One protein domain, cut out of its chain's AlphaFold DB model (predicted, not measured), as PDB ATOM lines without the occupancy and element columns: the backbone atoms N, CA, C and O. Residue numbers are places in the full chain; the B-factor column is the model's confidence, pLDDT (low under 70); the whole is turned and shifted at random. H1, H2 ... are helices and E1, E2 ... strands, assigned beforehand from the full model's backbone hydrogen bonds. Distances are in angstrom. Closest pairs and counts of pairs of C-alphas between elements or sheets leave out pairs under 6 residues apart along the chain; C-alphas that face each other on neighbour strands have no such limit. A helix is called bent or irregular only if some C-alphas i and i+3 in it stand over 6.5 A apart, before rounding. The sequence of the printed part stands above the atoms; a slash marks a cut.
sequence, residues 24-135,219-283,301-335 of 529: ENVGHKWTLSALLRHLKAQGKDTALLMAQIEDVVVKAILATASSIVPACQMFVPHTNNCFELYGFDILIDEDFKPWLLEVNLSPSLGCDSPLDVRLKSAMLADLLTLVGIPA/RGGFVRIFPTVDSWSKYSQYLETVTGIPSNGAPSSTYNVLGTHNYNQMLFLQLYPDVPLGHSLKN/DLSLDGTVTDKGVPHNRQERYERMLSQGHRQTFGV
ATOM      1  N   GLU A  24     101.428 136.957 110.591       57.91
ATOM      2  CA  GLU A  24     100.873 136.365 111.822       57.91
ATOM      3  C   GLU A  24      99.541 135.608 111.629       57.91
ATOM      4  O   GLU A  24      99.086 134.920 112.543       57.91
ATOM      5  N   ASN A  25      98.918 135.740 110.455       62.16
ATOM      6  CA  ASN A  25      97.619 135.178 110.065       62.16
ATOM      7  C   ASN A  25      97.711 134.242 108.844       62.16
ATOM      8  O   ASN A  25      96.733 134.069 108.117       62.16
ATOM      9  N   VAL A  26      98.889 133.675 108.576       65.69
ATOM     10  CA  VAL A  26      99.127 132.777 107.439       65.69
ATOM     11  C   VAL A  26      99.460 131.377 107.952       65.69
ATOM     12  O   VAL A  26     100.180 131.217 108.931       65.69
ATOM     13  N   GLY A  27      98.919 130.345 107.300       76.31
ATOM     14  CA  GLY A  27      99.132 128.943 107.670       76.31
ATOM     15  C   GLY A  27      98.208 128.429 108.780       76.31
ATOM     16  O   GLY A  27      97.243 129.085 109.157       76.31
ATOM     17  N   HIS A  28      98.499 127.230 109.294       83.56
ATOM     18  CA  HIS A  28      97.663 126.509 110.273       83.56
ATOM     19  C   HIS A  28      97.967 126.853 111.742       83.56
ATOM     20  O   HIS A  28      97.416 126.243 112.656       83.56
ATOM     21  N   LYS A  29      98.864 127.812 111.991       85.81
ATOM     22  CA  LYS A  29      99.211 128.295 113.331       85.81
ATOM     23  C   LYS A  29      99.214 129.815 113.323       85.81
ATOM     24  O   LYS A  29     100.043 130.414 112.645       85.81
ATOM     25  N   TRP A  30      98.312 130.423 114.085       86.31
ATOM     26  CA  TRP A  30      98.208 131.876 114.226       86.31
ATOM     27  C   TRP A  30      98.564 132.305 115.645       86.31
ATOM     28  O   TRP A  30      98.433 131.534 116.597       86.31
ATOM     29  N   THR A  31      99.001 133.552 115.800       85.69
ATOM     30  CA  THR A  31      99.109 134.153 117.134       85.69
ATOM     31  C   THR A  31      97.716 134.436 117.696       85.69
ATOM     32  O   THR A  31      96.767 134.667 116.941       85.69
ATOM     33  N   LEU A  32      97.592 134.495 119.026       87.81
ATOM     34  CA  LEU A  32      96.347 134.927 119.670       87.81
ATOM     35  C   LEU A  32      95.917 136.307 119.151       87.81
ATOM     36  O   LEU A  32      94.762 136.502 118.795       87.81
ATOM     37  N   SER A  33      96.853 137.247 119.011       82.75
ATOM     38  CA  SER A  33      96.571 138.578 118.462       82.75
ATOM     39  C   SER A  33      96.033 138.542 117.028       82.75
ATOM     40  O   SER A  33      95.109 139.287 116.702       82.75
ATOM     41  N   ALA A  34      96.567 137.677 116.160       85.19
ATOM     42  CA  ALA A  34      96.050 137.509 114.803       85.19
ATOM     43  C   ALA A  34      94.624 136.945 114.797       85.19
ATOM     44  O   ALA A  34      93.768 137.495 114.104       85.19
ATOM     45  N   LEU A  35      94.348 135.932 115.627       88.31
ATOM     46  CA  LEU A  35      92.999 135.400 115.819       88.31
ATOM     47  C   LEU A  35      92.030 136.492 116.301       88.31
ATOM     48  O   LEU A  35      90.968 136.673 115.712       88.31
ATOM     49  N   LEU A  36      92.401 137.267 117.323       86.94
ATOM     50  CA  LEU A  36      91.549 138.338 117.845       86.94
ATOM     51  C   LEU A  36      91.309 139.438 116.798       86.94
ATOM     52  O   LEU A  36      90.181 139.895 116.645       86.94
ATOM     53  N   ARG A  37      92.316 139.852 116.016       85.06
ATOM     54  CA  ARG A  37      92.098 140.813 114.915       85.06
ATOM     55  C   ARG A  37      91.141 140.264 113.858       85.06
ATOM     56  O   ARG A  37      90.270 140.999 113.401       85.06
ATOM     57  N   HIS A  38      91.270 138.985 113.516       88.69
ATOM     58  CA  HIS A  38      90.382 138.323 112.565       88.69
ATOM     59  C   HIS A  38      88.928 138.289 113.063       88.69
ATOM     60  O   HIS A  38      88.026 138.728 112.355       88.69
ATOM     61  N   LEU A  39      88.703 137.859 114.307       88.81
ATOM     62  CA  LEU A  39      87.371 137.823 114.919       88.81
ATOM     63  C   LEU A  39      86.761 139.224 115.065       88.81
ATOM     64  O   LEU A  39      85.576 139.423 114.795       88.81
ATOM     65  N   LYS A  40      87.573 140.221 115.432       86.31
ATOM     66  CA  LYS A  40      87.134 141.618 115.516       86.31
ATOM     67  C   LYS A  40      86.723 142.166 114.147       86.31
ATOM     68  O   LYS A  40      85.713 142.856 114.057       86.31
ATOM     69  N   ALA A  41      87.455 141.828 113.082       88.88
ATOM     70  CA  ALA A  41      87.090 142.193 111.711       88.88
ATOM     71  C   ALA A  41      85.764 141.551 111.256       88.88
ATOM     72  O   ALA A  41      85.067 142.118 110.421       88.88
ATOM     73  N   GLN A  42      85.379 140.417 111.847       92.19
ATOM     74  CA  GLN A  42      84.071 139.775 111.662       92.19
ATOM     75  C   GLN A  42      82.972 140.330 112.591       92.19
ATOM     76  O   GLN A  42      81.877 139.773 112.653       92.19
ATOM     77  N   GLY A  43      83.248 141.401 113.343       89.19
ATOM     78  CA  GLY A  43      82.282 142.032 114.246       89.19
ATOM     79  C   GLY A  43      82.030 141.271 115.552       89.19
ATOM     80  O   GLY A  43      81.018 141.513 116.206       89.19
ATOM     81  N   LYS A  44      82.913 140.345 115.947       88.25
ATOM     82  CA  LYS A  44      82.790 139.585 117.202       88.25
ATOM     83  C   LYS A  44      83.379 140.363 118.386       88.25
ATOM     84  O   LYS A  44      84.398 141.040 118.240       88.25
ATOM     85  N   ASP A  45      82.772 140.240 119.573       86.19
ATOM     86  CA  ASP A  45      83.279 140.868 120.808       86.19
ATOM     87  C   ASP A  45      84.453 140.065 121.389       86.19
ATOM     88  O   ASP A  45      84.309 139.196 122.251       86.19
ATOM     89  N   THR A  46      85.652 140.381 120.911       85.69
ATOM     90  CA  THR A  46      86.898 139.752 121.360       85.69
ATOM     91  C   THR A  46      87.251 140.063 122.809       85.69
ATOM     92  O   THR A  46      87.950 139.281 123.451       85.69
ATOM     93  N   ALA A  47      86.769 141.182 123.349       83.25
ATOM     94  CA  ALA A  47      87.013 141.545 124.736       83.25
ATOM     95  C   ALA A  47      86.149 140.707 125.689       83.25
ATOM     96  O   ALA A  47      86.616 140.339 126.766       83.25
ATOM     97  N   LEU A  48      84.918 140.364 125.293       85.75
ATOM     98  CA  LEU A  48      84.096 139.402 126.029       85.75
ATOM     99  C   LEU A  48      84.720 138.003 125.992       85.75
ATOM    100  O   LEU A  48      84.878 137.396 127.049       85.75
ATOM    101  N   LEU A  49      85.148 137.543 124.813       88.88
ATOM    102  CA  LEU A  49      85.823 136.252 124.653       88.88
ATOM    103  C   LEU A  49      87.051 136.138 125.570       88.88
ATOM    104  O   LEU A  49      87.183 135.168 126.313       88.88
ATOM    105  N   MET A  50      87.929 137.147 125.573       89.81
ATOM    106  CA  MET A  50      89.101 137.146 126.454       89.81
ATOM    107  C   MET A  50      88.716 137.166 127.936       89.81
ATOM    108  O   MET A  50      89.311 136.437 128.723       89.81
ATOM    109  N   ALA A  51      87.684 137.920 128.327       87.81
ATOM    110  CA  ALA A  51      87.194 137.908 129.704       87.81
ATOM    111  C   ALA A  51      86.650 136.529 130.129       87.81
ATOM    112  O   ALA A  51      86.811 136.136 131.284       87.81
ATOM    113  N   GLN A  52      86.022 135.784 129.214       91.25
ATOM    114  CA  GLN A  52      85.563 134.415 129.467       91.25
ATOM    115  C   GLN A  52      86.733 133.422 129.540       91.25
ATOM    116  O   GLN A  52      86.726 132.534 130.388       91.25
ATOM    117  N   ILE A  53      87.765 133.587 128.705       94.69
ATOM    118  CA  ILE A  53      89.001 132.791 128.775       94.69
ATOM    119  C   ILE A  53      89.690 132.992 130.130       94.69
ATOM    120  O   ILE A  53      90.072 132.030 130.791       94.69
ATOM    121  N   GLU A  54      89.808 134.236 130.585       93.00
ATOM    122  CA  GLU A  54      90.395 134.560 131.887       93.00
ATOM    123  C   GLU A  54      89.573 133.996 133.050       93.00
ATOM    124  O   GLU A  54      90.146 133.506 134.022       93.00
ATOM    125  N   ASP A  55      88.242 134.010 132.936       93.69
ATOM    126  CA  ASP A  55      87.344 133.391 133.914       93.69
ATOM    127  C   ASP A  55      87.590 131.883 134.050       93.69
ATOM    128  O   ASP A  55      87.684 131.376 135.171       93.69
ATOM    129  N   VAL A  56      87.771 131.181 132.928       96.81
ATOM    130  CA  VAL A  56      88.138 129.758 132.908       96.81
ATOM    131  C   VAL A  56      89.482 129.527 133.607       96.81
ATOM    132  O   VAL A  56      89.579 128.657 134.475       96.81
ATOM    133  N   VAL A  57      90.502 130.331 133.286       96.75
ATOM    134  CA  VAL A  57      91.845 130.208 133.880       96.75
ATOM    135  C   VAL A  57      91.809 130.438 135.393       96.75
ATOM    136  O   VAL A  57      92.348 129.629 136.148       96.75
ATOM    137  N   VAL A  58      91.151 131.502 135.867       95.19
ATOM    138  CA  VAL A  58      91.082 131.803 137.308       95.19
ATOM    139  C   VAL A  58      90.363 130.689 138.065       95.19
ATOM    140  O   VAL A  58      90.872 130.229 139.087       95.19
ATOM    141  N   LYS A  59      89.224 130.202 137.559       94.75
ATOM    142  CA  LYS A  59      88.489 129.092 138.187       94.75
ATOM    143  C   LYS A  59      89.322 127.816 138.260       94.75
ATOM    144  O   LYS A  59      89.319 127.169 139.303       94.75
ATOM    145  N   ALA A  60      90.056 127.476 137.200       95.38
ATOM    146  CA  ALA A  60      90.923 126.300 137.182       95.38
ATOM    147  C   ALA A  60      92.039 126.385 138.238       95.38
ATOM    148  O   ALA A  60      92.280 125.423 138.969       95.38
ATOM    149  N   ILE A  61      92.680 127.550 138.381       94.19
ATOM    150  CA  ILE A  61      93.703 127.763 139.414       94.19
ATOM    151  C   ILE A  61      93.090 127.695 140.820       94.19
ATOM    152  O   ILE A  61      93.613 126.988 141.680       94.19
ATOM    153  N   LEU A  62      91.954 128.358 141.061       92.31
ATOM    154  CA  LEU A  62      91.281 128.309 142.365       92.31
ATOM    155  C   LEU A  62      90.860 126.881 142.742       92.31
ATOM    156  O   LEU A  62      91.041 126.482 143.889       92.31
ATOM    157  N   ALA A  63      90.395 126.091 141.771       92.19
ATOM    158  CA  ALA A  63      90.003 124.700 141.974       92.19
ATOM    159  C   ALA A  63      91.173 123.774 142.361       92.19
ATOM    160  O   ALA A  63      90.930 122.694 142.887       92.19
ATOM    161  N   THR A  64      92.432 124.166 142.151       90.00
ATOM    162  CA  THR A  64      93.609 123.367 142.561       90.00
ATOM    163  C   THR A  64      94.301 123.917 143.810       90.00
ATOM    164  O   THR A  64      95.061 123.213 144.482       90.00
ATOM    165  N   ALA A  65      94.010 125.168 144.171       87.12
ATOM    166  CA  ALA A  65      94.683 125.883 145.246       87.12
ATOM    167  C   ALA A  65      94.534 125.210 146.620       87.12
ATOM    168  O   ALA A  65      95.480 125.246 147.404       87.12
ATOM    169  N   SER A  66      93.402 124.553 146.905       83.81
ATOM    170  CA  SER A  66      93.176 123.861 148.186       83.81
ATOM    171  C   SER A  66      94.183 122.739 148.459       83.81
ATOM    172  O   SER A  66      94.404 122.387 149.611       83.81
ATOM    173  N   SER A  67      94.794 122.176 147.412       84.56
ATOM    174  CA  SER A  67      95.824 121.137 147.525       84.56
ATOM    175  C   SER A  67      97.235 121.719 147.424       84.56
ATOM    176  O   SER A  67      98.133 121.293 148.147       84.56
ATOM    177  N   ILE A  68      97.432 122.716 146.556       87.12
ATOM    178  CA  ILE A  68      98.749 123.311 146.291       87.12
ATOM    179  C   ILE A  68      99.196 124.223 147.441       87.12
ATOM    180  O   ILE A  68     100.341 124.136 147.880       87.12
ATOM    181  N   VAL A  69      98.313 125.086 147.956       86.44
ATOM    182  CA  VAL A  69      98.679 126.096 148.965       86.44
ATOM    183  C   VAL A  69      99.211 125.464 150.261       86.44
ATOM    184  O   VAL A  69     100.285 125.891 150.694       86.44
ATOM    185  N   PRO A  70      98.566 124.437 150.856       83.12
ATOM    186  CA  PRO A  70      99.116 123.746 152.025       83.12
ATOM    187  C   PRO A  70     100.497 123.136 151.770       83.12
ATOM    188  O   PRO A  70     101.410 123.304 152.577       83.12
ATOM    189  N   ALA A  71     100.678 122.471 150.624       85.06
ATOM    190  CA  ALA A  71     101.958 121.878 150.254       85.06
ATOM    191  C   ALA A  71     103.047 122.953 150.118       85.06
ATOM    192  O   ALA A  71     104.147 122.795 150.645       85.06
ATOM    193  N   CYS A  72     102.736 124.090 149.489       86.38
ATOM    194  CA  CYS A  72     103.662 125.214 149.412       86.38
ATOM    195  C   CYS A  72     104.028 125.750 150.800       86.38
ATOM    196  O   CYS A  72     105.202 125.972 151.070       86.38
ATOM    197  N   GLN A  73     103.061 125.919 151.701       83.94
ATOM    198  CA  GLN A  73     103.329 126.406 153.058       83.94
ATOM    199  C   GLN A  73     104.199 125.445 153.879       83.94
ATOM    200  O   GLN A  73     104.985 125.899 154.708       83.94
ATOM    201  N   MET A  74     104.080 124.137 153.648       84.44
ATOM    202  CA  MET A  74     104.882 123.126 154.341       84.44
ATOM    203  C   MET A  74     106.296 122.980 153.771       84.44
ATOM    204  O   MET A  74     107.243 122.796 154.533       84.44
ATOM    205  N   PHE A  75     106.443 123.021 152.444       86.44
ATOM    206  CA  PHE A  75     107.684 122.618 151.771       86.44
ATOM    207  C   PHE A  75     108.475 123.771 151.149       86.44
ATOM    208  O   PHE A  75     109.646 123.587 150.823       86.44
ATOM    209  N   VAL A  76     107.878 124.954 150.973       85.50
ATOM    210  CA  VAL A  76     108.529 126.094 150.316       85.50
ATOM    211  C   VAL A  76     108.963 127.117 151.373       85.50
ATOM    212  O   VAL A  76     108.116 127.785 151.962       85.50
ATOM    213  N   PRO A  77     110.281 127.319 151.590       82.81
ATOM    214  CA  PRO A  77     110.772 128.211 152.646       82.81
ATOM    215  C   PRO A  77     110.341 129.674 152.484       82.81
ATOM    216  O   PRO A  77     110.171 130.394 153.468       82.81
ATOM    217  N   HIS A  78     110.194 130.136 151.238       79.75
ATOM    218  CA  HIS A  78     109.807 131.507 150.918       79.75
ATOM    219  C   HIS A  78     108.833 131.546 149.742       79.75
ATOM    220  O   HIS A  78     109.060 130.914 148.715       79.75
ATOM    221  N   THR A  79     107.805 132.384 149.848       70.62
ATOM    222  CA  THR A  79     106.725 132.553 148.857       70.62
ATOM    223  C   THR A  79     107.194 132.911 147.443       70.62
ATOM    224  O   THR A  79     106.496 132.611 146.482       70.62
ATOM    225  N   ASN A  80     108.387 133.496 147.295       76.94
ATOM    226  CA  ASN A  80     108.963 133.869 145.998       76.94
ATOM    227  C   ASN A  80     109.906 132.804 145.402       76.94
ATOM    228  O   ASN A  80     110.511 133.057 144.364       76.94
ATOM    229  N   ASN A  81     110.073 131.645 146.046       84.38
ATOM    230  CA  ASN A  81     110.970 130.593 145.548       84.38
ATOM    231  C   ASN A  81     110.361 129.781 144.400       84.38
ATOM    232  O   ASN A  81     111.098 129.113 143.680       84.38
ATOM    233  N   CYS A  82     109.039 129.819 144.242       88.38
ATOM    234  CA  CYS A  82     108.328 129.040 143.240       88.38
ATOM    235  C   CYS A  82     107.528 129.964 142.323       88.38
ATOM    236  O   CYS A  82     106.847 130.883 142.775       88.38
ATOM    237  N   PHE A  83     107.597 129.684 141.030       92.19
ATOM    238  CA  PHE A  83     106.706 130.198 140.001       92.19
ATOM    239  C   PHE A  83     106.515 129.084 138.973       92.19
ATOM    240  O   PHE A  83     107.374 128.211 138.863       92.19
ATOM    241  N   GLU A  84     105.412 129.117 138.231       92.50
ATOM    242  CA  GLU A  84     105.097 128.075 137.255       92.50
ATOM    243  C   GLU A  84     104.544 128.694 135.970       92.50
ATOM    244  O   GLU A  84     103.806 129.685 136.013       92.50
ATOM    245  N   LEU A  85     104.914 128.111 134.828       94.94
ATOM    246  CA  LEU A  85     104.392 128.485 133.516       94.94
ATOM    247  C   LEU A  85     103.452 127.387 133.020       94.94
ATOM    248  O   LEU A  85     103.893 126.351 132.531       94.94
ATOM    249  N   TYR A  86     102.152 127.657 133.073       95.75
ATOM    250  CA  TYR A  86     101.133 126.730 132.590       95.75
ATOM    251  C   TYR A  86     100.804 126.952 131.108       95.75
ATOM    252  O   TYR A  86     100.697 128.089 130.646       95.75
ATOM    253  N   GLY A  87     100.571 125.861 130.376       96.31
ATOM    254  CA  GLY A  87      99.926 125.874 129.061       96.31
ATOM    255  C   GLY A  87      98.451 125.517 129.183       96.31
ATOM    256  O   GLY A  87      98.134 124.388 129.534       96.31
ATOM    257  N   PHE A  88      97.559 126.465 128.911       96.81
ATOM    258  CA  PHE A  88      96.117 126.219 128.902       96.81
ATOM    259  C   PHE A  88      95.641 125.927 127.482       96.81
ATOM    260  O   PHE A  88      95.724 126.799 126.613       96.81
ATOM    261  N   ASP A  89      95.082 124.738 127.280       96.19
ATOM    262  CA  ASP A  89      94.480 124.343 126.012       96.19
ATOM    263  C   ASP A  89      92.973 124.611 126.095       96.19
ATOM    264  O   ASP A  89      92.239 123.969 126.852       96.19
ATOM    265  N   ILE A  90      92.521 125.621 125.347       96.50
ATOM    266  CA  ILE A  90      91.144 126.126 125.385       96.50
ATOM    267  C   ILE A  90      90.528 126.023 123.993       96.50
ATOM    268  O   ILE A  90      91.078 126.542 123.020       96.50
ATOM    269  N   LEU A  91      89.362 125.388 123.914       96.25
ATOM    270  CA  LEU A  91      88.559 125.291 122.701       96.25
ATOM    271  C   LEU A  91      87.442 126.335 122.725       96.25
ATOM    272  O   LEU A  91      86.767 126.485 123.737       96.25
ATOM    273  N   ILE A  92      87.232 127.038 121.616       95.94
ATOM    274  CA  ILE A  92      86.149 128.019 121.467       95.94
ATOM    275  C   ILE A  92      85.090 127.403 120.552       95.94
ATOM    276  O   ILE A  92      85.431 126.955 119.456       95.94
ATOM    277  N   ASP A  93      83.838 127.361 121.006       95.06
ATOM    278  CA  ASP A  93      82.714 126.867 120.204       95.06
ATOM    279  C   ASP A  93      82.080 127.958 119.315       95.06
ATOM    280  O   ASP A  93      82.526 129.107 119.268       95.06
ATOM    281  N   GLU A  94      81.040 127.580 118.573       94.81
ATOM    282  CA  GLU A  94      80.275 128.459 117.678       94.81
ATOM    283  C   GLU A  94      79.580 129.636 118.385       94.81
ATOM    284  O   GLU A  94      79.420 130.704 117.786       94.81
ATOM    285  N   ASP A  95      79.264 129.480 119.674       94.19
ATOM    286  CA  ASP A  95      78.683 130.509 120.541       94.19
ATOM    287  C   ASP A  95      79.753 131.388 121.216       94.19
ATOM    288  O   ASP A  95      79.435 132.234 122.056       94.19
ATOM    289  N   PHE A  96      81.029 131.228 120.840       92.94
ATOM    290  CA  PHE A  96      82.183 131.908 121.434       92.94
ATOM    291  C   PHE A  96      82.413 131.571 122.911       92.94
ATOM    292  O   PHE A  96      83.071 132.323 123.632       92.94
ATOM    293  N   LYS A  97      81.923 130.421 123.376       95.88
ATOM    294  CA  LYS A  97      82.176 129.953 124.734       95.88
ATOM    295  C   LYS A  97      83.520 129.210 124.793       95.88
ATOM    296  O   LYS A  97      83.731 128.255 124.042       95.88
ATOM    297  N   PRO A  98      84.435 129.608 125.696       97.19
ATOM    298  CA  PRO A  98      85.688 128.898 125.911       97.19
ATOM    299  C   PRO A  98      85.495 127.683 126.827       97.19
ATOM    300  O   PRO A  98      84.941 127.786 127.926       97.19
ATOM    301  N   TRP A  99      86.017 126.543 126.396       97.44
ATOM    302  CA  TRP A  99      86.019 125.271 127.106       97.44
ATOM    303  C   TRP A  99      87.453 124.863 127.432       97.44
ATOM    304  O   TRP A  99      88.298 124.780 126.541       97.44
ATOM    305  N   LEU A 100      87.731 124.603 128.710       97.62
ATOM    306  CA  LEU A 100      89.022 124.070 129.143       97.62
ATOM    307  C   LEU A 100      89.143 122.603 128.723       97.62
ATOM    308  O   LEU A 100      88.302 121.797 129.113       97.62
ATOM    309  N   LEU A 101      90.191 122.268 127.971       96.06
ATOM    310  CA  LEU A 101      90.510 120.884 127.618       96.06
ATOM    311  C   LEU A 101      91.521 120.290 128.598       96.06
ATOM    312  O   LEU A 101      91.251 119.269 129.224       96.06
ATOM    313  N   GLU A 102      92.664 120.952 128.759       95.50
ATOM    314  CA  GLU A 102      93.728 120.515 129.661       95.50
ATOM    315  C   GLU A 102      94.581 121.688 130.160       95.50
ATOM    316  O   GLU A 102      94.592 122.782 129.584       95.50
ATOM    317  N   VAL A 103      95.300 121.443 131.260       96.25
ATOM    318  CA  VAL A 103      96.305 122.355 131.815       96.25
ATOM    319  C   VAL A 103      97.641 121.626 131.854       96.25
ATOM    320  O   VAL A 103      97.838 120.692 132.629       96.25
ATOM    321  N   ASN A 104      98.570 122.076 131.022       94.69
ATOM    322  CA  ASN A 104      99.904 121.518 130.891       94.69
ATOM    323  C   ASN A 104     100.879 122.199 131.859       94.69
ATOM    324  O   ASN A 104     101.082 123.410 131.786       94.69
ATOM    325  N   LEU A 105     101.526 121.408 132.722       91.12
ATOM    326  CA  LEU A 105     102.617 121.865 133.601       91.12
ATOM    327  C   LEU A 105     103.916 122.145 132.831       91.12
ATOM    328  O   LEU A 105     104.725 122.958 133.252       91.12
ATOM    329  N   SER A 106     104.100 121.482 131.689       90.75
ATOM    330  CA  SER A 106     105.307 121.588 130.865       90.75
ATOM    331  C   SER A 106     104.936 121.927 129.420       90.75
ATOM    332  O   SER A 106     105.062 121.070 128.538       90.75
ATOM    333  N   PRO A 107     104.435 123.148 129.139       92.38
ATOM    334  CA  PRO A 107     104.110 123.545 127.774       92.38
ATOM    335  C   PRO A 107     105.350 123.485 126.873       92.38
ATOM    336  O   PRO A 107     106.461 123.834 127.274       92.38
ATOM    337  N   SER A 108     105.172 123.059 125.620       89.50
ATOM    338  CA  SER A 108     106.294 122.923 124.685       89.50
ATOM    339  C   SER A 108     106.957 124.271 124.394       89.50
ATOM    340  O   SER A 108     106.360 125.159 123.778       89.50
ATOM    341  N   LEU A 109     108.244 124.386 124.728       89.69
ATOM    342  CA  LEU A 109     109.098 125.521 124.360       89.69
ATOM    343  C   LEU A 109     109.886 125.290 123.055       89.69
ATOM    344  O   LEU A 109     110.671 126.142 122.645       89.69
ATOM    345  N   GLY A 110     109.648 124.167 122.363       85.94
ATOM    346  CA  GLY A 110     110.279 123.861 121.075       85.94
ATOM    347  C   GLY A 110     109.935 124.902 120.007       85.94
ATOM    348  O   GLY A 110     108.778 125.313 119.885       85.94
ATOM    349  N   CYS A 111     110.931 125.351 119.250       85.62
ATOM    350  CA  CYS A 111     110.779 126.414 118.260       85.62
ATOM    351  C   CYS A 111     110.966 125.862 116.842       85.62
ATOM    352  O   CYS A 111     112.068 125.887 116.303       85.62
ATOM    353  N   ASP A 112     109.877 125.373 116.247       80.25
ATOM    354  CA  ASP A 112     109.895 124.745 114.916       80.25
ATOM    355  C   ASP A 112     109.622 125.741 113.770       80.25
ATOM    356  O   ASP A 112     109.705 125.376 112.597       80.25
ATOM    357  N   SER A 113     109.279 126.991 114.096       79.06
ATOM    358  CA  SER A 113     109.049 128.074 113.136       79.06
ATOM    359  C   SER A 113     109.637 129.403 113.636       79.06
ATOM    360  O   SER A 113     109.753 129.602 114.852       79.06
ATOM    361  N   PRO A 114     109.963 130.353 112.738       78.56
ATOM    362  CA  PRO A 114     110.377 131.706 113.124       78.56
ATOM    363  C   PRO A 114     109.360 132.414 114.032       78.56
ATOM    364  O   PRO A 114     109.741 133.169 114.929       78.56
ATOM    365  N   LEU A 115     108.068 132.127 113.836       81.50
ATOM    366  CA  LEU A 115     106.988 132.624 114.683       81.50
ATOM    367  C   LEU A 115     107.099 132.094 116.122       81.50
ATOM    368  O   LEU A 115     107.010 132.879 117.067       81.50
ATOM    369  N   ASP A 116     107.341 130.786 116.289       84.06
ATOM    370  CA  ASP A 116     107.531 130.172 117.609       84.06
ATOM    371  C   ASP A 116     108.735 130.791 118.335       84.06
ATOM    372  O   ASP A 116     108.623 131.129 119.512       84.06
ATOM    373  N   VAL A 117     109.858 131.006 117.631       84.62
ATOM    374  CA  VAL A 117     111.053 131.655 118.203       84.62
ATOM    375  C   VAL A 117     110.705 133.042 118.735       84.62
ATOM    376  O   VAL A 117     110.993 133.345 119.892       84.62
ATOM    377  N   ARG A 118     110.073 133.888 117.910       82.19
ATOM    378  CA  ARG A 118     109.727 135.270 118.273       82.19
ATOM    379  C   ARG A 118     108.791 135.321 119.477       82.19
ATOM    380  O   ARG A 118     109.053 136.069 120.413       82.19
ATOM    381  N   LEU A 119     107.733 134.511 119.472       83.81
ATOM    382  CA  LEU A 119     106.730 134.527 120.532       83.81
ATOM    383  C   LEU A 119     107.275 133.953 121.848       83.81
ATOM    384  O   LEU A 119     107.162 134.595 122.892       83.81
ATOM    385  N   LYS A 120     107.894 132.767 121.808       89.25
ATOM    386  CA  LYS A 120     108.335 132.053 123.017       89.25
ATOM    387  C   LYS A 120     109.529 132.729 123.683       89.25
ATOM    388  O   LYS A 120     109.565 132.804 124.907       89.25
ATOM    389  N   SER A 121     110.473 133.266 122.907       87.81
ATOM    390  CA  SER A 121     111.609 134.010 123.475       87.81
ATOM    391  C   SER A 121     111.161 135.288 124.183       87.81
ATOM    392  O   SER A 121     111.581 135.530 125.315       87.81
ATOM    393  N   ALA A 122     110.259 136.066 123.572       85.31
ATOM    394  CA  ALA A 122     109.684 137.253 124.198       85.31
ATOM    395  C   ALA A 122     108.912 136.892 125.477       85.31
ATOM    396  O   ALA A 122     109.078 137.547 126.503       85.31
ATOM    397  N   MET A 123     108.128 135.808 125.438       90.50
ATOM    398  CA  MET A 123     107.349 135.334 126.585       90.50
ATOM    399  C   MET A 123     108.248 134.972 127.764       90.50
ATOM    400  O   MET A 123     107.989 135.392 128.887       90.50
ATOM    401  N   LEU A 124     109.313 134.203 127.513       91.88
ATOM    402  CA  LEU A 124     110.251 133.779 128.550       91.88
ATOM    403  C   LEU A 124     111.031 134.962 129.131       91.88
ATOM    404  O   LEU A 124     111.232 135.018 130.342       91.88
ATOM    405  N   ALA A 125     111.435 135.924 128.297       89.75
ATOM    406  CA  ALA A 125     112.100 137.135 128.767       89.75
ATOM    407  C   ALA A 125     111.193 137.949 129.707       89.75
ATOM    408  O   ALA A 125     111.619 138.338 130.798       89.75
ATOM    409  N   ASP A 126     109.933 138.154 129.317       90.12
ATOM    410  CA  ASP A 126     108.947 138.853 130.143       90.12
ATOM    411  C   ASP A 126     108.615 138.065 131.420       90.12
ATOM    412  O   ASP A 126     108.491 138.666 132.486       90.12
ATOM    413  N   LEU A 127     108.550 136.729 131.352       92.81
ATOM    414  CA  LEU A 127     108.294 135.863 132.507       92.81
ATOM    415  C   LEU A 127     109.408 135.997 133.551       92.81
ATOM    416  O   LEU A 127     109.134 136.277 134.716       92.81
ATOM    417  N   LEU A 128     110.669 135.847 133.140       91.62
ATOM    418  CA  LEU A 128     111.816 135.950 134.049       91.62
ATOM    419  C   LEU A 128     111.958 137.369 134.622       91.62
ATOM    420  O   LEU A 128     112.296 137.540 135.797       91.62
ATOM    421  N   THR A 129     111.630 138.387 133.822       90.12
ATOM    422  CA  THR A 129     111.577 139.784 134.273       90.12
ATOM    423  C   THR A 129     110.478 139.989 135.319       90.12
ATOM    424  O   THR A 129     110.729 140.602 136.358       90.12
ATOM    425  N   LEU A 130     109.281 139.439 135.088       90.75
ATOM    426  CA  LEU A 130     108.145 139.497 136.009       90.75
ATOM    427  C   LEU A 130     108.482 138.841 137.355       90.75
ATOM    428  O   LEU A 130     108.295 139.475 138.403       90.75
ATOM    429  N   VAL A 131     109.045 137.626 137.324       91.50
ATOM    430  CA  VAL A 131     109.537 136.905 138.513       91.50
ATOM    431  C   VAL A 131     110.517 137.785 139.296       91.50
ATOM    432  O   VAL A 131     110.406 137.906 140.516       91.50
ATOM    433  N   GLY A 132     111.391 138.513 138.595       88.00
ATOM    434  CA  GLY A 132     112.298 139.486 139.202       88.00
ATOM    435  C   GLY A 132     113.511 138.829 139.844       88.00
ATOM    436  O   GLY A 132     113.901 139.209 140.950       88.00
ATOM    437  N   ILE A 133     114.089 137.844 139.154       81.31
ATOM    438  CA  ILE A 133     115.329 137.186 139.570       81.31
ATOM    439  C   ILE A 133     116.443 138.248 139.610       81.31
ATOM    440  O   ILE A 133     116.719 138.873 138.582       81.31
ATOM    441  N   PRO A 134     117.068 138.507 140.773       71.88
ATOM    442  CA  PRO A 134     118.111 139.515 140.874       71.88
ATOM    443  C   PRO A 134     119.348 139.065 140.094       71.88
ATOM    444  O   PRO A 134     119.865 137.970 140.306       71.88
ATOM    445  N   ALA A 135     119.854 139.936 139.221       67.00
ATOM    446  CA  ALA A 135     121.170 139.764 138.624       67.00
ATOM    447  C   ALA A 135     122.227 140.058 139.699       67.00
ATOM    448  O   ALA A 135     122.560 141.216 139.956       67.00
ATOM    449  N   ARG A 219     105.998 143.764 134.444       84.19
ATOM    450  CA  ARG A 219     105.211 142.653 133.863       84.19
ATOM    451  C   ARG A 219     105.371 142.395 132.364       84.19
ATOM    452  O   ARG A 219     104.911 141.360 131.893       84.19
ATOM    453  N   GLY A 220     105.961 143.316 131.604       84.50
ATOM    454  CA  GLY A 220     106.056 143.177 130.148       84.50
ATOM    455  C   GLY A 220     104.679 142.965 129.499       84.50
ATOM    456  O   GLY A 220     103.746 143.735 129.752       84.50
ATOM    457  N   GLY A 221     104.557 141.928 128.667       82.69
ATOM    458  CA  GLY A 221     103.316 141.487 128.027       82.69
ATOM    459  C   GLY A 221     102.305 140.795 128.951       82.69
ATOM    460  O   GLY A 221     101.154 140.622 128.551       82.69
ATOM    461  N   PHE A 222     102.672 140.437 130.188       88.69
ATOM    462  CA  PHE A 222     101.739 139.808 131.126       88.69
ATOM    463  C   PHE A 222     100.688 140.796 131.654       88.69
ATOM    464  O   PHE A 222     100.919 142.002 131.820       88.69
ATOM    465  N   VAL A 223      99.511 140.250 131.959       87.00
ATOM    466  CA  VAL A 223      98.377 140.971 132.542       87.00
ATOM    467  C   VAL A 223      97.942 140.248 133.810       87.00
ATOM    468  O   VAL A 223      97.841 139.023 133.840       87.00
ATOM    469  N   ARG A 224      97.692 141.011 134.876       89.50
ATOM    470  CA  ARG A 224      97.166 140.453 136.120       89.50
ATOM    471  C   ARG A 224      95.676 140.187 135.950       89.50
ATOM    472  O   ARG A 224      94.899 141.127 135.841       89.50
ATOM    473  N   ILE A 225      95.288 138.917 135.986       91.56
ATOM    474  CA  ILE A 225      93.877 138.497 135.915       91.56
ATOM    475  C   ILE A 225      93.264 138.259 137.304       91.56
ATOM    476  O   ILE A 225      92.051 138.350 137.468       91.56
ATOM    477  N   PHE A 226      94.100 138.040 138.326       91.94
ATOM    478  CA  PHE A 226      93.702 137.949 139.730       91.94
ATOM    479  C   PHE A 226      94.845 138.421 140.662       91.94
ATOM    480  O   PHE A 226      96.002 138.094 140.399       91.94
ATOM    481  N   PRO A 227      94.571 139.172 141.749       90.75
ATOM    482  CA  PRO A 227      93.322 139.873 142.019       90.75
ATOM    483  C   PRO A 227      93.204 141.157 141.174       90.75
ATOM    484  O   PRO A 227      94.137 141.960 141.074       90.75
ATOM    485  N   THR A 228      92.028 141.360 140.592       87.25
ATOM    486  CA  THR A 228      91.533 142.600 139.974       87.25
ATOM    487  C   THR A 228      90.206 142.974 140.633       87.25
ATOM    488  O   THR A 228      89.636 142.147 141.344       87.25
ATOM    489  N   VAL A 229      89.686 144.185 140.413       84.00
ATOM    490  CA  VAL A 229      88.358 144.568 140.935       84.00
ATOM    491  C   VAL A 229      87.276 143.596 140.453       84.00
ATOM    492  O   VAL A 229      86.524 143.045 141.262       84.00
ATOM    493  N   ASP A 230      87.274 143.284 139.157       83.94
ATOM    494  CA  ASP A 230      86.303 142.369 138.559       83.94
ATOM    495  C   ASP A 230      86.486 140.934 139.059       83.94
ATOM    496  O   ASP A 230      85.519 140.285 139.455       83.94
ATOM    497  N   SER A 231      87.719 140.419 139.099       89.69
ATOM    498  CA  SER A 231      87.959 139.055 139.577       89.69
ATOM    499  C   SER A 231      87.655 138.924 141.072       89.69
ATOM    500  O   SER A 231      87.135 137.904 141.512       89.69
ATOM    501  N   TRP A 232      87.939 139.954 141.871       90.31
ATOM    502  CA  TRP A 232      87.621 139.949 143.295       90.31
ATOM    503  C   TRP A 232      86.114 139.869 143.518       90.31
ATOM    504  O   TRP A 232      85.654 139.037 144.297       90.31
ATOM    505  N   SER A 233      85.334 140.657 142.772       88.56
ATOM    506  CA  SER A 233      83.870 140.608 142.846       88.56
ATOM    507  C   SER A 233      83.292 139.224 142.543       88.56
ATOM    508  O   SER A 233      82.333 138.800 143.185       88.56
ATOM    509  N   LYS A 234      83.894 138.507 141.589       89.19
ATOM    510  CA  LYS A 234      83.421 137.200 141.122       89.19
ATOM    511  C   LYS A 234      83.859 136.055 142.028       89.19
ATOM    512  O   LYS A 234      83.071 135.143 142.276       89.19
ATOM    513  N   TYR A 235      85.108 136.083 142.492       92.75
ATOM    514  CA  TYR A 235      85.745 134.906 143.085       92.75
ATOM    515  C   TYR A 235      86.045 135.016 144.575       92.75
ATOM    516  O   TYR A 235      86.343 133.995 145.185       92.75
ATOM    517  N   SER A 236      85.942 136.201 145.188       90.19
ATOM    518  CA  SER A 236      86.162 136.349 146.639       90.19
ATOM    519  C   SER A 236      85.250 135.441 147.470       90.19
ATOM    520  O   SER A 236      85.675 134.945 148.504       90.19
ATOM    521  N   GLN A 237      84.040 135.149 146.981       89.38
ATOM    522  CA  GLN A 237      83.101 134.208 147.604       89.38
ATOM    523  C   GLN A 237      83.609 132.758 147.685       89.38
ATOM    524  O   GLN A 237      83.087 131.984 148.479       89.38
ATOM    525  N   TYR A 238      84.592 132.380 146.863       90.31
ATOM    526  CA  TYR A 238      85.199 131.048 146.899       90.31
ATOM    527  C   TYR A 238      86.395 130.977 147.850       90.31
ATOM    528  O   TYR A 238      86.936 129.896 148.046       90.31
ATOM    529  N   LEU A 239      86.836 132.107 148.415       89.38
ATOM    530  CA  LEU A 239      87.943 132.161 149.363       89.38
ATOM    531  C   LEU A 239      87.405 132.059 150.787       89.38
ATOM    532  O   LEU A 239      86.476 132.774 151.163       89.38
ATOM    533  N   GLU A 240      88.031 131.224 151.608       87.69
ATOM    534  CA  GLU A 240      87.758 131.216 153.038       87.69
ATOM    535  C   GLU A 240      88.114 132.580 153.650       87.69
ATOM    536  O   GLU A 240      89.169 133.155 153.377       87.69
ATOM    537  N   THR A 241      87.236 133.112 154.498       84.69
ATOM    538  CA  THR A 241      87.371 134.471 155.045       84.69
ATOM    539  C   THR A 241      88.622 134.646 155.901       84.69
ATOM    540  O   THR A 241      89.244 135.707 155.846       84.69
ATOM    541  N   VAL A 242      89.019 133.611 156.648       85.25
ATOM    542  CA  VAL A 242      90.154 133.652 157.582       85.25
ATOM    543  C   VAL A 242      91.483 133.391 156.878       85.25
ATOM    544  O   VAL A 242      92.416 134.180 157.014       85.25
ATOM    545  N   THR A 243      91.582 132.303 156.113       86.25
ATOM    546  CA  THR A 243      92.847 131.879 155.489       86.25
ATOM    547  C   THR A 243      93.063 132.501 154.106       86.25
ATOM    548  O   THR A 243      94.199 132.619 153.647       86.25
ATOM    549  N   GLY A 244      91.991 132.887 153.409       86.44
ATOM    550  CA  GLY A 244      92.031 133.260 151.996       86.44
ATOM    551  C   GLY A 244      92.268 132.088 151.039       86.44
ATOM    552  O   GLY A 244      92.482 132.336 149.850       86.44
ATOM    553  N   ILE A 245      92.260 130.841 151.529       86.75
ATOM    554  CA  ILE A 245      92.435 129.630 150.720       86.75
ATOM    555  C   ILE A 245      91.091 129.267 150.074       86.75
ATOM    556  O   ILE A 245      90.061 129.339 150.748       86.75
ATOM    557  N   PRO A 246      91.057 128.890 148.784       86.19
ATOM    558  CA  PRO A 246      89.815 128.483 148.141       86.19
ATOM    559  C   PRO A 246      89.174 127.258 148.800       86.19
ATOM    560  O   PRO A 246      89.831 126.230 148.985       86.19
ATOM    561  N   SER A 247      87.886 127.354 149.133       73.38
ATOM    562  CA  SER A 247      87.104 126.262 149.707       73.38
ATOM    563  C   SER A 247      86.515 125.396 148.596       73.38
ATOM    564  O   SER A 247      85.425 125.630 148.077       73.38
ATOM    565  N   ASN A 248      87.235 124.344 148.224       64.94
ATOM    566  CA  ASN A 248      86.632 123.273 147.445       64.94
ATOM    567  C   ASN A 248      85.780 122.435 148.400       64.94
ATOM    568  O   ASN A 248      86.301 121.914 149.380       64.94
ATOM    569  N   GLY A 249      84.482 122.276 148.131       54.69
ATOM    570  CA  GLY A 249      83.555 121.473 148.947       54.69
ATOM    571  C   GLY A 249      83.876 119.968 149.039       54.69
ATOM    572  O   GLY A 249      83.002 119.186 149.397       54.69
ATOM    573  N   ALA A 250      85.099 119.549 148.698       49.59
ATOM    574  CA  ALA A 250      85.601 118.190 148.811       49.59
ATOM    575  C   ALA A 250      86.569 118.080 150.009       49.59
ATOM    576  O   ALA A 250      87.551 118.826 150.072       49.59
ATOM    577  N   PRO A 251      86.359 117.134 150.942       45.09
ATOM    578  CA  PRO A 251      87.268 116.891 152.055       45.09
ATOM    579  C   PRO A 251      88.493 116.118 151.543       45.09
ATOM    580  O   PRO A 251      88.562 114.902 151.667       45.09
ATOM    581  N   SER A 252      89.438 116.799 150.891       47.78
ATOM    582  CA  SER A 252      90.616 116.133 150.306       47.78
ATOM    583  C   SER A 252      91.952 116.802 150.627       47.78
ATOM    584  O   SER A 252      92.969 116.429 150.042       47.78
ATOM    585  N   SER A 253      92.007 117.760 151.557       49.84
ATOM    586  CA  SER A 253      93.312 118.162 152.084       49.84
ATOM    587  C   SER A 253      93.725 117.197 153.191       49.84
ATOM    588  O   SER A 253      93.121 117.172 154.259       49.84
ATOM    589  N   THR A 254      94.784 116.423 152.957       49.38
ATOM    590  CA  THR A 254      95.490 115.655 154.001       49.38
ATOM    591  C   THR A 254      96.258 116.577 154.962       49.38
ATOM    592  O   THR A 254      96.815 116.122 155.958       49.38
ATOM    593  N   TYR A 255      96.296 117.882 154.670       52.91
ATOM    594  CA  TYR A 255      97.093 118.880 155.368       52.91
ATOM    595  C   TYR A 255      96.176 119.918 156.024       52.91
ATOM    596  O   TYR A 255      95.516 120.709 155.344       52.91
ATOM    597  N   ASN A 256      96.137 119.921 157.356       52.41
ATOM    598  CA  ASN A 256      95.471 120.970 158.124       52.41
ATOM    599  C   ASN A 256      96.364 122.213 158.146       52.41
ATOM    600  O   ASN A 256      97.450 122.193 158.723       52.41
ATOM    601  N   VAL A 257      95.903 123.295 157.525       54.56
ATOM    602  CA  VAL A 257      96.596 124.585 157.538       54.56
ATOM    603  C   VAL A 257      96.038 125.447 158.666       54.56
ATOM    604  O   VAL A 257      94.885 125.864 158.620       54.56
ATOM    605  N   LEU A 258      96.870 125.764 159.662       54.72
ATOM    606  CA  LEU A 258      96.602 126.830 160.637       54.72
ATOM    607  C   LEU A 258      96.984 128.192 160.022       54.72
ATOM    608  O   LEU A 258      97.991 128.801 160.374       54.72
ATOM    609  N   GLY A 259      96.208 128.656 159.044       58.41
ATOM    610  CA  GLY A 259      96.359 129.995 158.474       58.41
ATOM    611  C   GLY A 259      95.441 130.975 159.195       58.41
ATOM    612  O   GLY A 259      94.229 130.801 159.178       58.41
ATOM    613  N   THR A 260      95.978 132.015 159.827       65.06
ATOM    614  CA  THR A 260      95.162 133.023 160.537       65.06
ATOM    615  C   THR A 260      94.990 134.326 159.756       65.06
ATOM    616  O   THR A 260      94.423 135.280 160.288       65.06
ATOM    617  N   HIS A 261      95.499 134.400 158.519       81.12
ATOM    618  CA  HIS A 261      95.560 135.655 157.774       81.12
ATOM    619  C   HIS A 261      95.267 135.507 156.276       81.12
ATOM    620  O   HIS A 261      95.957 134.793 155.547       81.12
ATOM    621  N   ASN A 262      94.279 136.268 155.805       89.31
ATOM    622  CA  ASN A 262      93.840 136.298 154.417       89.31
ATOM    623  C   ASN A 262      94.695 137.271 153.587       89.31
ATOM    624  O   ASN A 262      94.327 138.428 153.353       89.31
ATOM    625  N   TYR A 263      95.847 136.791 153.110       88.94
ATOM    626  CA  TYR A 263      96.760 137.588 152.279       88.94
ATOM    627  C   TYR A 263      96.130 138.065 150.965       88.94
ATOM    628  O   TYR A 263      96.498 139.129 150.468       88.94
ATOM    629  N   ASN A 264      95.171 137.315 150.414       90.94
ATOM    630  CA  ASN A 264      94.445 137.699 149.206       90.94
ATOM    631  C   ASN A 264      93.628 138.981 149.440       90.94
ATOM    632  O   ASN A 264      93.727 139.927 148.658       90.94
ATOM    633  N   GLN A 265      92.878 139.038 150.545       90.38
ATOM    634  CA  GLN A 265      92.066 140.201 150.914       90.38
ATOM    635  C   GLN A 265      92.933 141.396 151.303       90.38
ATOM    636  O   GLN A 265      92.670 142.513 150.856       90.38
ATOM    637  N   MET A 266      93.993 141.158 152.080       91.62
ATOM    638  CA  MET A 266      94.971 142.189 152.430       91.62
ATOM    639  C   MET A 266      95.586 142.805 151.169       91.62
ATOM    640  O   MET A 266      95.575 144.026 151.006       91.62
ATOM    641  N   LEU A 267      96.060 141.974 150.234       91.25
ATOM    642  CA  LEU A 267      96.663 142.459 148.998       91.25
ATOM    643  C   LEU A 267      95.649 143.227 148.144       91.25
ATOM    644  O   LEU A 267      95.985 144.292 147.632       91.25
ATOM    645  N   PHE A 268      94.417 142.727 148.008       90.56
ATOM    646  CA  PHE A 268      93.363 143.412 147.258       90.56
ATOM    647  C   PHE A 268      93.118 144.830 147.789       90.56
ATOM    648  O   PHE A 268      93.172 145.787 147.018       90.56
ATOM    649  N   LEU A 269      92.953 144.980 149.105       89.94
ATOM    650  CA  LEU A 269      92.748 146.280 149.747       89.94
ATOM    651  C   LEU A 269      93.898 147.261 149.524       89.94
ATOM    652  O   LEU A 269      93.681 148.459 149.375       89.94
ATOM    653  N   GLN A 270      95.132 146.757 149.506       88.75
ATOM    654  CA  GLN A 270      96.325 147.584 149.315       88.75
ATOM    655  C   GLN A 270      96.541 147.999 147.857       88.75
ATOM    656  O   GLN A 270      97.204 149.005 147.594       88.75
ATOM    657  N   LEU A 271      96.018 147.222 146.908       86.62
ATOM    658  CA  LEU A 271      96.056 147.556 145.485       86.62
ATOM    659  C   LEU A 271      94.879 148.447 145.068       86.62
ATOM    660  O   LEU A 271      95.051 149.256 144.160       86.62
ATOM    661  N   TYR A 272      93.728 148.328 145.738       85.88
ATOM    662  CA  TYR A 272      92.484 149.028 145.402       85.88
ATOM    663  C   TYR A 272      91.826 149.656 146.652       85.88
ATOM    664  O   TYR A 272      90.745 149.230 147.062       85.88
ATOM    665  N   PRO A 273      92.455 150.672 147.274       79.06
ATOM    666  CA  PRO A 273      91.977 151.259 148.531       79.06
ATOM    667  C   PRO A 273      90.626 151.981 148.405       79.06
ATOM    668  O   PRO A 273      89.913 152.117 149.396       79.06
ATOM    669  N   ASP A 274      90.264 152.412 147.194       75.94
ATOM    670  CA  ASP A 274      89.044 153.177 146.920       75.94
ATOM    671  C   ASP A 274      87.810 152.290 146.661       75.94
ATOM    672  O   ASP A 274      86.723 152.801 146.388       75.94
ATOM    673  N   VAL A 275      87.951 150.959 146.728       74.94
ATOM    674  CA  VAL A 275      86.860 150.003 146.473       74.94
ATOM    675  C   VAL A 275      86.227 149.554 147.801       74.94
ATOM    676  O   VAL A 275      86.890 148.877 148.590       74.94
ATOM    677  N   PRO A 276      84.946 149.878 148.080       62.22
ATOM    678  CA  PRO A 276      84.296 149.517 149.342       62.22
ATOM    679  C   PRO A 276      84.131 147.999 149.525       62.22
ATOM    680  O   PRO A 276      83.568 147.312 148.673       62.22
ATOM    681  N   LEU A 277      84.547 147.477 150.684       59.44
ATOM    682  CA  LEU A 277      84.320 146.091 151.125       59.44
ATOM    683  C   LEU A 277      82.949 145.939 151.812       59.44
ATOM    684  O   LEU A 277      82.874 145.652 153.006       59.44
ATOM    685  N   GLY A 278      81.840 146.162 151.103       45.28
ATOM    686  CA  GLY A 278      80.529 146.042 151.745       45.28
ATOM    687  C   GLY A 278      79.329 146.057 150.808       45.28
ATOM    688  O   GLY A 278      79.135 147.000 150.054       45.28
ATOM    689  N   HIS A 279      78.493 145.029 150.973       34.44
ATOM    690  CA  HIS A 279      77.244 144.701 150.283       34.44
ATOM    691  C   HIS A 279      77.358 144.143 148.864       34.44
ATOM    692  O   HIS A 279      77.988 144.696 147.972       34.44
ATOM    693  N   SER A 280      76.686 143.000 148.696       39.16
ATOM    694  CA  SER A 280      76.463 142.280 147.447       39.16
ATOM    695  C   SER A 280      76.445 143.214 146.234       39.16
ATOM    696  O   SER A 280      75.526 144.019 146.064       39.16
ATOM    697  N   LEU A 281      77.425 143.037 145.347       42.59
ATOM    698  CA  LEU A 281      77.504 143.700 144.040       42.59
ATOM    699  C   LEU A 281      76.305 143.382 143.120       42.59
ATOM    700  O   LEU A 281      76.267 143.848 141.989       42.59
ATOM    701  N   LYS A 282      75.282 142.664 143.609       39.56
ATOM    702  CA  LYS A 282      73.972 142.515 142.961       39.56
ATOM    703  C   LYS A 282      73.210 143.840 142.801       39.56
ATOM    704  O   LYS A 282      72.326 143.911 141.959       39.56
ATOM    705  N   ASN A 283      73.544 144.889 143.561       32.22
ATOM    706  CA  ASN A 283      72.861 146.190 143.472       32.22
ATOM    707  C   ASN A 283      73.610 147.266 142.669       32.22
ATOM    708  O   ASN A 283      73.070 148.362 142.501       32.22
ATOM    709  N   ASP A 301      87.876 148.257 132.735       42.66
ATOM    710  CA  ASP A 301      89.319 148.371 133.005       42.66
ATOM    711  C   ASP A 301      89.638 149.023 134.360       42.66
ATOM    712  O   ASP A 301      90.217 150.100 134.452       42.66
ATOM    713  N   LEU A 302      89.232 148.345 135.438       46.41
ATOM    714  CA  LEU A 302      89.675 148.624 136.814       46.41
ATOM    715  C   LEU A 302      90.811 147.671 137.250       46.41
ATOM    716  O   LEU A 302      91.028 147.431 138.437       46.41
ATOM    717  N   SER A 303      91.543 147.100 136.288       46.06
ATOM    718  CA  SER A 303      92.890 146.582 136.535       46.06
ATOM    719  C   SER A 303      93.818 147.778 136.773       46.06
ATOM    720  O   SER A 303      93.619 148.834 136.179       46.06
ATOM    721  N   LEU A 304      94.886 147.631 137.566       44.59
ATOM    722  CA  LEU A 304      95.984 148.620 137.613       44.59
ATOM    723  C   LEU A 304      96.498 148.996 136.199       44.59
ATOM    724  O   LEU A 304      97.112 150.045 136.013       44.59
ATOM    725  N   ASP A 305      96.233 148.146 135.201       45.75
ATOM    726  CA  ASP A 305      96.506 148.348 133.777       45.75
ATOM    727  C   ASP A 305      95.647 149.406 133.065       45.75
ATOM    728  O   ASP A 305      96.071 149.873 132.011       45.75
ATOM    729  N   GLY A 306      94.508 149.814 133.630       43.62
ATOM    730  CA  GLY A 306      93.532 150.709 132.996       43.62
ATOM    731  C   GLY A 306      93.811 152.209 133.138       43.62
ATOM    732  O   GLY A 306      92.889 153.018 133.037       43.62
ATOM    733  N   THR A 307      95.053 152.629 133.403       35.75
ATOM    734  CA  THR A 307      95.345 154.062 133.587       35.75
ATOM    735  C   THR A 307      95.550 154.802 132.264       35.75
ATOM    736  O   THR A 307      96.363 154.444 131.412       35.75
ATOM    737  N   VAL A 308      94.770 155.875 132.131       33.69
ATOM    738  CA  VAL A 308      94.826 156.913 131.101       33.69
ATOM    739  C   VAL A 308      96.252 157.459 130.983       33.69
ATOM    740  O   VAL A 308      96.832 157.918 131.964       33.69
ATOM    741  N   THR A 309      96.814 157.425 129.775       35.62
ATOM    742  CA  THR A 309      98.051 158.151 129.460       35.62
ATOM    743  C   THR A 309      97.767 159.649 129.338       35.62
ATOM    744  O   THR A 309      96.651 160.047 129.007       35.62
ATOM    745  N   ASP A 310      98.802 160.475 129.502       38.97
ATOM    746  CA  ASP A 310      98.838 161.948 129.352       38.97
ATOM    747  C   ASP A 310      98.363 162.476 127.966       38.97
ATOM    748  O   ASP A 310      98.463 163.656 127.648       38.97
ATOM    749  N   LYS A 311      97.847 161.586 127.103       32.34
ATOM    750  CA  LYS A 311      97.297 161.856 125.765       32.34
ATOM    751  C   LYS A 311      95.901 161.259 125.515       32.34
ATOM    752  O   LYS A 311      95.432 161.289 124.381       32.34
ATOM    753  N   GLY A 312      95.221 160.720 126.529       31.36
ATOM    754  CA  GLY A 312      93.800 160.354 126.428       31.36
ATOM    755  C   GLY A 312      93.460 159.125 125.571       31.36
ATOM    756  O   GLY A 312      92.283 158.921 125.281       31.36
ATOM    757  N   VAL A 313      94.433 158.287 125.192       31.42
ATOM    758  CA  VAL A 313      94.170 157.021 124.478       31.42
ATOM    759  C   VAL A 313      94.275 155.850 125.468       31.42
ATOM    760  O   VAL A 313      95.349 155.661 126.048       31.42
ATOM    761  N   PRO A 314      93.191 155.082 125.713       36.88
ATOM    762  CA  PRO A 314      93.241 153.875 126.535       36.88
ATOM    763  C   PRO A 314      94.074 152.808 125.824       36.88
ATOM    764  O   PRO A 314      93.781 152.476 124.677       36.88
ATOM    765  N   HIS A 315      95.079 152.239 126.492       44.91
ATOM    766  CA  HIS A 315      95.705 151.017 125.990       44.91
ATOM    767  C   HIS A 315      94.704 149.874 126.131       44.91
ATOM    768  O   HIS A 315      94.386 149.452 127.240       44.91
ATOM    769  N   ASN A 316      94.201 149.360 125.014       59.12
ATOM    770  CA  ASN A 316      93.343 148.186 125.039       59.12
ATOM    771  C   ASN A 316      94.178 146.983 125.523       59.12
ATOM    772  O   ASN A 316      95.294 146.785 125.046       59.12
ATOM    773  N   ARG A 317      93.668 146.148 126.442       64.56
ATOM    774  CA  ARG A 317      94.347 144.905 126.888       64.56
ATOM    775  C   ARG A 317      94.832 144.051 125.712       64.56
ATOM    776  O   ARG A 317      95.876 143.410 125.804       64.56
ATOM    777  N   GLN A 318      94.121 144.108 124.588       63.81
ATOM    778  CA  GLN A 318      94.521 143.478 123.335       63.81
ATOM    779  C   GLN A 318      95.900 143.946 122.820       63.81
ATOM    780  O   GLN A 318      96.707 143.118 122.402       63.81
ATOM    781  N   GLU A 319      96.223 145.239 122.923       64.31
ATOM    782  CA  GLU A 319      97.523 145.799 122.517       64.31
ATOM    783  C   GLU A 319      98.678 145.273 123.384       64.31
ATOM    784  O   GLU A 319      99.832 145.239 122.958       64.31
ATOM    785  N   ARG A 320      98.389 144.821 124.611       69.81
ATOM    786  CA  ARG A 320      99.399 144.233 125.503       69.81
ATOM    787  C   ARG A 320      99.795 142.831 125.060       69.81
ATOM    788  O   ARG A 320     100.989 142.541 125.056       69.81
ATOM    789  N   TYR A 321      98.842 142.018 124.596       66.50
ATOM    790  CA  TYR A 321      99.159 140.752 123.922       66.50
ATOM    791  C   TYR A 321      99.998 140.996 122.655       66.50
ATOM    792  O   TYR A 321     100.902 140.228 122.336       66.50
ATOM    793  N   GLU A 322      99.753 142.116 121.970       61.97
ATOM    794  CA  GLU A 322     100.492 142.544 120.776       61.97
ATOM    795  C   GLU A 322     101.864 143.175 121.078       61.97
ATOM    796  O   GLU A 322     102.690 143.314 120.170       61.97
ATOM    797  N   ARG A 323     102.171 143.533 122.336       64.69
ATOM    798  CA  ARG A 323     103.451 144.160 122.718       64.69
ATOM    799  C   ARG A 323     104.649 143.272 122.384       64.69
ATOM    800  O   ARG A 323     105.656 143.758 121.872       64.69
ATOM    801  N   MET A 324     104.520 141.975 122.651       57.69
ATOM    802  CA  MET A 324     105.568 140.977 122.411       57.69
ATOM    803  C   MET A 324     105.906 140.844 120.922       57.69
ATOM    804  O   MET A 324     107.034 140.521 120.554       57.69
ATOM    805  N   LEU A 325     104.929 141.138 120.063       56.59
ATOM    806  CA  LEU A 325     105.066 141.119 118.616       56.59
ATOM    807  C   LEU A 325     105.639 142.468 118.136       56.59
ATOM    808  O   LEU A 325     106.697 142.509 117.509       56.59
ATOM    809  N   SER A 326     105.003 143.584 118.481       52.38
ATOM    810  CA  SER A 326     105.340 144.925 117.971       52.38
ATOM    811  C   SER A 326     106.720 145.450 118.374       52.38
ATOM    812  O   SER A 326     107.404 146.054 117.550       52.38
ATOM    813  N   GLN A 327     107.154 145.236 119.618       48.44
ATOM    814  CA  GLN A 327     108.454 145.751 120.064       48.44
ATOM    815  C   GLN A 327     109.604 144.831 119.651       48.44
ATOM    816  O   GLN A 327     110.754 145.278 119.593       48.44
ATOM    817  N   GLY A 328     109.301 143.554 119.375       45.38
ATOM    818  CA  GLY A 328     110.286 142.485 119.459       45.38
ATOM    819  C   GLY A 328     110.994 142.510 120.820       45.38
ATOM    820  O   GLY A 328     110.915 143.459 121.605       45.38
ATOM    821  N   HIS A 329     111.771 141.486 121.132       39.03
ATOM    822  CA  HIS A 329     112.879 141.765 122.030       39.03
ATOM    823  C   HIS A 329     113.816 142.696 121.243       39.03
ATOM    824  O   HIS A 329     114.218 142.342 120.128       39.03
ATOM    825  N   ARG A 330     114.203 143.868 121.786       37.28
ATOM    826  CA  ARG A 330     115.511 144.416 121.394       37.28
ATOM    827  C   ARG A 330     116.441 143.259 121.670       37.28
ATOM    828  O   ARG A 330     116.578 142.886 122.825       37.28
ATOM    829  N   GLN A 331     116.996 142.661 120.628       33.47
ATOM    830  CA  GLN A 331     118.087 141.730 120.775       33.47
ATOM    831  C   GLN A 331     119.184 142.474 121.553       33.47
ATOM    832  O   GLN A 331     119.967 143.221 120.984       33.47
ATOM    833  N   THR A 332     119.169 142.383 122.878       36.84
ATOM    834  CA  THR A 332     120.299 142.759 123.726       36.84
ATOM    835  C   THR A 332     121.228 141.564 123.901       36.84
ATOM    836  O   THR A 332     122.318 141.727 124.422       36.84
ATOM    837  N   PHE A 333     120.836 140.394 123.377       34.91
ATOM    838  CA  PHE A 333     121.688 139.211 123.210       34.91
ATOM    839  C   PHE A 333     121.752 138.684 121.769       34.91
ATOM    840  O   PHE A 333     122.287 137.613 121.513       34.91
ATOM    841  N   GLY A 334     121.239 139.449 120.811       31.92
ATOM    842  CA  GLY A 334     121.622 139.310 119.414       31.92
ATOM    843  C   GLY A 334     122.315 140.601 119.036       31.92
ATOM    844  O   GLY A 334     121.725 141.676 119.128       31.92
ATOM    845  N   VAL A 335     123.587 140.508 118.676       35.78
ATOM    846  CA  VAL A 335     124.295 141.598 118.013       35.78
ATOM    847  C   VAL A 335     123.360 142.120 116.925       35.78
ATOM    848  O   VAL A 335     122.978 141.367 116.023       35.78
TER     849      VAL A 335
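This is residues 24 to 135, 219 to 283 and 301 to 335 of the 529 residues of an uncharacterized protein of Photinus pyralis (UniProt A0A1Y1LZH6). A long bent helix, H2, runs through the model; its first arm, H2a, lies in the middle, with the hairpin of E1 and E2 packed on one side and the short helix H4 near it on another. Toward the beginning of H2a, H6 bridges H1 and H3, while H5 runs beside H4 and the second arm, H2b, turns away without touching any helix. The 212 printed residues, of which 100 are in named elements, hold six helices and two strands in the order H1 H2 E1 E2 H3 H4 H5 H6, with one antiparallel sheet, E1 - E2; the class is mostly helix. The whole is compact, with a radius of gyration of the C-alphas of 19.2 A, and spans 52 by 43 by 40 A.

H1, residues 32 to 41, precedes H2, residues 46 to 75, which by its hydrogen bonds was assigned as one helix but is bent: C-alphas 63 and 66 are 7.0 A apart. Its arms, H2a, residues 46 to 63, and H2b, residues 66 to 75, stand at a steep tilt of 59 degrees. H1 and H2a only just touch, and only at the corner, with 3 pairs of C-alphas within 8 A; the closest are Leu 36 and Thr 46, 6.0 A. E1, residues 87 to 92, and E2, residues 98 to 104, form an antiparallel hairpin at 159 degrees, with N 89 and O 102 at 3.1 A and N 99 and O 91 at 2.8 A, within hydrogen-bond range. The closest C-alphas of H2a and E2 are those of Ile 53 and Pro 98, 5.9 A apart. H3, residues 114 to 131, touches H6, residues 317 to 326, with residues 118 to 123 alone; the closest C-alphas are those of Ala 122 and Met 324, 5.8 A apart. H6 also touches H1, where the closest C-alphas are those of Ser 33 and Glu 322, 6.0 A apart. H4, residues 229 to 238, and H2a are near each other, with 13 pairs of C-alphas within 10 A. H4 and H5, residues 263 to 271, are close but not clearly touching, at a shallow tilt of 17 degrees, opposite ways; their closest C-alphas, Trp 232 and Phe 268, are 7.8 A apart. Every O i to N i+4 pair is within hydrogen-bond range in H1, H2a, H3 and H5; H2b, H4 and H6 have 4 of 6 each.

H1 begins at C-alpha 32, (96.347, 134.927, 119.670). H2a measures 25.7 A and H3 25.9 A from first to last C-alpha; E2 measures 16.8 A. H4 is irregular, with C-alphas 234 and 237 7.1 A apart, and H6 only just, with C-alphas 321 and 324 6.6 A apart. H6 ends at C-alpha 326, (105.340, 144.925, 117.971).

The C-alphas farthest apart, Asn 283 and Val 335, are 57.6 A apart. Residues 136 to 218 and 284 to 300 are not printed; the gaps between C-alphas are 16.9 A and 19.6 A. The links H2 to E1 and H4 to H5 are long, and residues 308 to 313 stand free. The mean pLDDT of the printed part is 77.1; 60 residues are under 70, among them 248 to 260, 276 to 283 and 301 to 335.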